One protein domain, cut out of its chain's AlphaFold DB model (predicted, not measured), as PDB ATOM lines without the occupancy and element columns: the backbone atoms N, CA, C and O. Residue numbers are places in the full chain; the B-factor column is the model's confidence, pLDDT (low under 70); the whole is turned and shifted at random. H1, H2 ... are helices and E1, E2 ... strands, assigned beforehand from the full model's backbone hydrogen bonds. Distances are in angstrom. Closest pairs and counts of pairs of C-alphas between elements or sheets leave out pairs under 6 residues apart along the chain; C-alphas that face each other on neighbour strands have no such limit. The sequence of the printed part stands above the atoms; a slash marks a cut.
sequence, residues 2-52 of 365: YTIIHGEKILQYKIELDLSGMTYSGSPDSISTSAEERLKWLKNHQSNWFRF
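This is residues 2 to 52 of the 365 residues of an uncharacterized protein of Rickenella mellea (UniProt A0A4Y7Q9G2). Two helices, H2 and the longer H3, run the same way in a narrow V, packed together along residues 35 to 42 of H3, while the far end of H3, from residue 47 on, sticks out beyond the contact. A short helix, H1, makes a corner with H2, and after H2 and the short strand E1 a loop, of which residues 25 to 33 stick out, leads back to the beginning of H3. The printed part has 51 residues, with three named helices and one named strand in the order H1, H2, E1, H3; the class is mostly helix, with 34 residues in helices and 3 in the strand. It is only just compact, close to loose, with a radius of gyration of the C-alphas of 11.5 A and spans of 30 by 30 by 17 A.

H1, residues 2 to 7, and H2, residues 9 to 19, only just touch, with 3 pairs of C-alphas within 8 A, and they touch only at the corner by their tight link. Their closest C-alphas are those of Ile 5 and Gln 12, 6.6 A apart, and they run opposite ways at a steep tilt of 63 degrees. E1, residues 22 to 24, follows by a tight link and pairs with no named strand; its closest C-alpha to H2 is that of Thr 23, 6.6 A from that of Leu 17. H3, residues 35 to 51, touches H2 with residues 35 to 42 alone. The closest C-alphas of H2 and H3 are those of Tyr 13 and Leu 39, 5.1 A apart, and the two run the same way at a shallow tilt of 30 degrees. H1 is apart from E1 and from H3, and E1 is apart from H3. In H2 and H3 each O i to N i+4 pair is within hydrogen-bond range; in H1 1 of 2 is, beside 1 of 3 O i to N i+3 pairs.

H1 begins at C-alpha 2, at (247.473, 275.948, 296.012), and ends at Gly 7. H2 runs from Lys 9, with its C-alpha at (258.958, 281.359, 294.417), to Leu 19, 15.1 A from first to last C-alpha. E1 runs from Met 22 to Tyr 24. H3 runs 24.3 A from C-alpha 35 to C-alpha 51, which is at (254.474, 285.853, 270.469).

The two C-alphas farthest apart are those of Ile 4 and Phe 52, 33.3 A. The printed part has no cut, and its link from E1 to H3, 10 residues, is short. Residues 25 to 33 stand free, and so do residues 47 to 52, of which 47 to 51 belong to H3. The mean pLDDT of the printed part is 82.2; residues 2 to 6 and 27 to 31 of the model are under 70.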
ATOM      1  N   TYR A   2     247.290 274.679 296.747       62.16
ATOM      2  CA  TYR A   2     247.473 275.948 296.012       62.16
ATOM      3  C   TYR A   2     248.152 277.090 296.801       62.16
ATOM      4  O   TYR A   2     248.980 277.806 296.248       62.16
ATOM      5  N   THR A   3     247.871 277.253 298.097       66.19
ATOM      6  CA  THR A   3     248.456 278.327 298.926       66.19
ATOM      7  C   THR A   3     249.939 278.135 299.255       66.19
ATOM      8  O   THR A   3     250.660 279.122 299.360       66.19
ATOM      9  N   ILE A   4     250.413 276.889 299.366       69.75
ATOM     10  CA  ILE A   4     251.825 276.582 299.662       69.75
ATOM     11  C   ILE A   4     252.694 276.902 298.440       69.75
ATOM     12  O   ILE A   4     253.726 277.554 298.560       69.75
ATOM     13  N   ILE A   5     252.213 276.543 297.246       69.12
ATOM     14  CA  ILE A   5     252.922 276.808 295.990       69.12
ATOM     15  C   ILE A   5     253.047 278.319 295.747       69.12
ATOM     16  O   ILE A   5     254.085 278.768 295.273       69.12
ATOM     17  N   HIS A   6     252.045 279.128 296.117       69.00
ATOM     18  CA  HIS A   6     252.081 280.581 295.903       69.00
ATOM     19  C   HIS A   6     253.139 281.328 296.732       69.00
ATOM     20  O   HIS A   6     253.670 282.335 296.252       69.00
ATOM     21  N   GLY A   7     253.461 280.835 297.932       77.25
ATOM     22  CA  GLY A   7     254.460 281.450 298.813       77.25
ATOM     23  C   GLY A   7     255.907 281.153 298.411       77.25
ATOM     24  O   GLY A   7     256.790 281.977 298.632       77.25
ATOM     25  N   GLU A   8     256.158 280.010 297.770       91.44
ATOM     26  CA  GLU A   8     257.514 279.533 297.498       91.44
ATOM     27  C   GLU A   8     257.932 279.774 296.036       91.44
ATOM     28  O   GLU A   8     257.742 278.945 295.143       91.44
ATOM     29  N   LYS A   9     258.535 280.941 295.771       89.38
ATOM     30  CA  LYS A   9     258.958 281.359 294.417       89.38
ATOM     31  C   LYS A   9     259.970 280.414 293.770       89.38
ATOM     32  O   LYS A   9     259.945 280.246 292.555       89.38
ATOM     33  N   ILE A  10     260.833 279.783 294.567       89.81
ATOM     34  CA  ILE A  10     261.806 278.793 294.080       89.81
ATOM     35  C   ILE A  10     261.082 277.573 293.502       89.81
ATOM     36  O   ILE A  10     261.450 277.103 292.426       89.81
ATOM     37  N   LEU A  11     260.044 277.081 294.183       90.19
ATOM     38  CA  LEU A  11     259.256 275.947 293.712       90.19
ATOM     39  C   LEU A  11     258.495 276.296 292.429       90.19
ATOM     40  O   LEU A  11     258.556 275.535 291.469       90.19
ATOM     41  N   GLN A  12     257.851 277.471 292.372       91.75
ATOM     42  CA  GLN A  12     257.206 277.959 291.142       91.75
ATOM     43  C   GLN A  12     258.188 278.027 289.977       91.75
ATOM     44  O   GLN A  12     257.881 277.556 288.890       91.75
ATOM     45  N   TYR A  13     259.371 278.593 290.209       91.38
ATOM     46  CA  TYR A  13     260.413 278.680 289.198       91.38
ATOM     47  C   TYR A  13     260.827 277.304 288.674       91.38
ATOM     48  O   TYR A  13     260.873 277.121 287.463       91.38
ATOM     49  N   LYS A  14     261.056 276.324 289.557       90.50
ATOM     50  CA  LYS A  14     261.393 274.951 289.149       90.50
ATOM     51  C   LYS A  14     260.282 274.295 288.327       90.50
ATOM     52  O   LYS A  14     260.586 273.696 287.304       90.50
ATOM     53  N   ILE A  15     259.023 274.438 288.750       90.69
ATOM     54  CA  ILE A  15     257.864 273.899 288.020       90.69
ATOM     55  C   ILE A  15     257.774 274.529 286.628       90.69
ATOM     56  O   ILE A  15     257.659 273.818 285.641       90.69
ATOM     57  N   GLU A  16     257.855 275.854 286.530       91.94
ATOM     58  CA  GLU A  16     257.755 276.565 285.249       91.94
ATOM     59  C   GLU A  16     258.920 276.220 284.312       91.94
ATOM     60  O   GLU A  16     258.733 276.106 283.101       91.94
ATOM     61  N   LEU A  17     260.122 276.030 284.861       89.62
ATOM     62  CA  LEU A  17     261.305 275.630 284.104       89.62
ATOM     63  C   LEU A  17     261.125 274.225 283.505       89.62
ATOM     64  O   LEU A  17     261.331 274.046 282.305       89.62
ATOM     65  N   ASP A  18     260.659 273.276 284.320       87.50
ATOM     66  CA  ASP A  18     260.373 271.896 283.912       87.50
ATOM     67  C   ASP A  18     259.235 271.825 282.879       87.50
ATOM     68  O   ASP A  18     259.389 271.215 281.822       87.50
ATOM     69  N   LEU A  19     258.138 272.559 283.108       86.81
ATOM     70  CA  LEU A  19     257.021 272.675 282.160       86.81
ATOM     71  C   LEU A  19     257.440 273.288 280.818       86.81
ATOM     72  O   LEU A  19     256.844 272.985 279.788       86.81
ATOM     73  N   SER A  20     258.462 274.144 280.818       85.00
ATOM     74  CA  SER A  20     259.035 274.713 279.589       85.00
ATOM     75  C   SER A  20     260.006 273.772 278.892       85.00
ATOM     76  O   SER A  20     260.520 274.107 277.825       85.00
ATOM     77  N   GLY A  21     260.333 272.643 279.518       86.12
ATOM     78  CA  GLY A  21     261.404 271.769 279.078       86.12
ATOM     79  C   GLY A  21     262.780 272.435 279.086       86.12
ATOM     80  O   GLY A  21     263.639 272.050 278.292       86.12
ATOM     81  N   MET A  22     262.980 273.444 279.937       86.88
ATOM     82  CA  MET A  22     264.231 274.188 280.046       86.88
ATOM     83  C   MET A  22     265.052 273.695 281.235       86.88
ATOM     84  O   MET A  22     264.522 273.214 282.231       86.88
ATOM     85  N   THR A  23     266.365 273.854 281.149       86.00
ATOM     86  CA  THR A  23     267.297 273.694 282.262       86.00
ATOM     87  C   THR A  23     267.949 275.030 282.586       86.00
ATOM     88  O   THR A  23     267.961 275.976 281.792       86.00
ATOM     89  N   TYR A  24     268.466 275.120 283.805       81.31
ATOM     90  CA  TYR A  24     269.216 276.269 284.270       81.31
ATOM     91  C   TYR A  24     270.658 275.835 284.535       81.31
ATOM     92  O   TYR A  24     270.881 274.928 285.332       81.31
ATOM     93  N   SER A  25     271.615 276.454 283.843       70.12
ATOM     94  CA  SER A  25     273.030 276.050 283.844       70.12
ATOM     95  C   SER A  25     273.865 276.655 284.982       70.12
ATOM     96  O   SER A  25     275.035 276.325 285.128       70.12
ATOM     97  N   GLY A  26     273.297 277.538 285.807       70.19
ATOM     98  CA  GLY A  26     274.012 278.141 286.937       70.19
ATOM     99  C   GLY A  26     273.892 277.325 288.226       70.19
ATOM    100  O   GLY A  26     272.839 276.743 288.506       70.19
ATOM    101  N   SER A  27     274.941 277.343 289.058       68.19
ATOM    102  CA  SER A  27     274.835 276.848 290.435       68.19
ATOM    103  C   SER A  27     273.779 277.673 291.178       68.19
ATOM    104  O   SER A  27     273.843 278.899 291.112       68.19
ATOM    105  N   PRO A  28     272.828 277.064 291.911       65.06
ATOM    106  CA  PRO A  28     271.802 277.794 292.661       65.06
ATOM    107  C   PRO A  28     272.364 278.886 293.582       65.06
ATOM    108  O   PRO A  28     271.675 279.881 293.814       65.06
ATOM    109  N   ASP A  29     273.603 278.699 294.042       66.25
ATOM    110  CA  ASP A  29     274.296 279.556 295.002       66.25
ATOM    111  C   ASP A  29     275.174 280.633 294.339       66.25
ATOM    112  O   ASP A  29     275.596 281.576 295.004       66.25
ATOM    113  N   SER A  30     275.452 280.538 293.030       60.34
ATOM    114  CA  SER A  30     276.351 281.474 292.329       60.34
ATOM    115  C   SER A  30     275.655 282.732 291.805       60.34
ATOM    116  O   SER A  30     276.278 283.545 291.123       60.34
ATOM    117  N   ILE A  31     274.356 282.896 292.069       61.34
ATOM    118  CA  ILE A  31     273.524 283.915 291.423       61.34
ATOM    119  C   ILE A  31     273.003 284.890 292.463       61.34
ATOM    120  O   ILE A  31     272.186 284.543 293.311       61.34
ATOM    121  N   SER A  32     273.413 286.148 292.330       70.25
ATOM    122  CA  SER A  32     272.875 287.274 293.100       70.25
ATOM    123  C   SER A  32     271.400 287.582 292.796       70.25
ATOM    124  O   SER A  32     270.788 288.402 293.471       70.25
ATOM    125  N   THR A  33     270.821 286.942 291.777       80.25
ATOM    126  CA  THR A  33     269.451 287.153 291.300       80.25
ATOM    127  C   THR A  33     268.436 286.346 292.116       80.25
ATOM    128  O   THR A  33     268.529 285.119 292.265       80.25
ATOM    129  N   SER A  34     267.405 287.024 292.611       89.19
ATOM    130  CA  SER A  34     266.344 286.406 293.408       89.19
ATOM    131  C   SER A  34     265.553 285.357 292.606       89.19
ATOM    132  O   SER A  34     265.510 285.360 291.373       89.19
ATOM    133  N   ALA A  35     264.894 284.420 293.296       88.31
ATOM    134  CA  ALA A  35     264.006 283.450 292.641       88.31
ATOM    135  C   ALA A  35     262.839 284.127 291.899       88.31
ATOM    136  O   ALA A  35     262.366 283.621 290.884       88.31
ATOM    137  N   GLU A  36     262.391 285.284 292.390       90.81
ATOM    138  CA  GLU A  36     261.329 286.071 291.769       90.81
ATOM    139  C   GLU A  36     261.770 286.703 290.446       90.81
ATOM    140  O   GLU A  36     261.046 286.618 289.455       90.81
ATOM    141  N   GLU A  37     262.974 287.269 290.395       89.25
ATOM    142  CA  GLU A  37     263.553 287.801 289.160       89.25
ATOM    143  C   GLU A  37     263.778 286.700 288.121       89.25
ATOM    144  O   GLU A  37     263.392 286.873 286.966       89.25
ATOM    145  N   ARG A  38     264.299 285.537 288.537       88.06
ATOM    146  CA  ARG A  38     264.452 284.364 287.656       88.06
ATOM    147  C   ARG A  38     263.116 283.903 287.077       88.06
ATOM    148  O   ARG A  38     263.001 283.699 285.871       88.06
ATOM    149  N   LEU A  39     262.083 283.798 287.912       91.44
ATOM    150  CA  LEU A  39     260.731 283.458 287.467       91.44
ATOM    151  C   LEU A  39     260.160 284.509 286.505       91.44
ATOM    152  O   LEU A  39     259.523 284.159 285.511       91.44
ATOM    153  N   LYS A  40     260.390 285.799 286.777       91.75
ATOM    154  CA  LYS A  40     259.966 286.897 285.903       91.75
ATOM    155  C   LYS A  40     260.647 286.817 284.536       91.75
ATOM    156  O   LYS A  40     259.972 286.988 283.523       91.75
ATOM    157  N   TRP A  41     261.950 286.540 284.497       88.19
ATOM    158  CA  TRP A  41     262.697 286.356 283.251       88.19
ATOM    159  C   TRP A  41     262.195 285.157 282.455       88.19
ATOM    160  O   TRP A  41     261.913 285.317 281.269       88.19
ATOM    161  N   LEU A  42     261.996 284.005 283.100       89.44
ATOM    162  CA  LEU A  42     261.455 282.810 282.450       89.44
ATOM    163  C   LEU A  42     260.083 283.083 281.821       89.44
ATOM    164  O   LEU A  42     259.866 282.774 280.652       89.44
ATOM    165  N   LYS A  43     259.179 283.742 282.555       91.56
ATOM    166  CA  LYS A  43     257.849 284.108 282.040       91.56
ATOM    167  C   LYS A  43     257.914 285.084 280.876       91.56
ATOM    168  O   LYS A  43     257.163 284.951 279.910       91.56
ATOM    169  N   ASN A  44     258.818 286.060 280.945       88.69
ATOM    170  CA  ASN A  44     259.040 286.980 279.836       88.69
ATOM    171  C   ASN A  44     259.572 286.237 278.603       88.69
ATOM    172  O   ASN A  44     259.064 286.435 277.504       88.69
ATOM    173  N   HIS A  45     260.530 285.330 278.799       84.81
ATOM    174  CA  HIS A  45     261.082 284.490 277.744       84.81
ATOM    175  C   HIS A  45     259.999 283.624 277.083       84.81
ATOM    176  O   HIS A  45     259.826 283.698 275.869       84.81
ATOM    177  N   GLN A  46     259.204 282.888 277.867       86.88
ATOM    178  CA  GLN A  46     258.067 282.099 277.370       86.88
ATOM    179  C   GLN A  46     257.071 282.963 276.579       86.88
ATOM    180  O   GLN A  46     256.641 282.586 275.491       86.88
ATOM    181  N   SER A  47     256.717 284.142 277.102       88.94
ATOM    182  CA  SER A  47     255.803 285.077 276.437       88.94
ATOM    183  C   SER A  47     256.366 285.594 275.110       88.94
ATOM    184  O   SER A  47     255.629 285.702 274.127       88.94
ATOM    185  N   ASN A  48     257.659 285.918 275.063       83.88
ATOM    186  CA  ASN A  48     258.326 286.378 273.848       83.88
ATOM    187  C   ASN A  48     258.374 285.281 272.786       83.88
ATOM    188  O   ASN A  48     258.040 285.550 271.631       83.88
ATOM    189  N   TRP A  49     258.697 284.052 273.195       82.06
ATOM    190  CA  TRP A  49     258.690 282.881 272.322       82.06
ATOM    191  C   TRP A  49     257.289 282.631 271.759       82.06
ATOM    192  O   TRP A  49     257.107 282.552 270.549       82.06
ATOM    193  N   PHE A  50     256.269 282.631 272.622       84.00
ATOM    194  CA  PHE A  50     254.875 282.437 272.221       84.00
ATOM    195  C   PHE A  50     254.384 283.494 271.220       84.00
ATOM    196  O   PHE A  50     253.556 283.212 270.355       84.00
ATOM    197  N   ARG A  51     254.878 284.732 271.331       85.88
ATOM    198  CA  ARG A  51     254.474 285.853 270.469       85.88
ATOM    199  C   ARG A  51     255.388 286.076 269.265       85.88
ATOM    200  O   ARG A  51     255.103 286.996 268.501       85.88
ATOM    201  N   PHE A  52     256.469 285.309 269.121       78.44
ATOM    202  CA  PHE A  52     257.528 285.540 268.129       78.44
ATOM    203  C   PHE A  52     257.990 287.002 268.069       78.44
ATOM    204  O   PHE A  52     258.191 287.576 266.995       78.44
TER     205      PHE A  52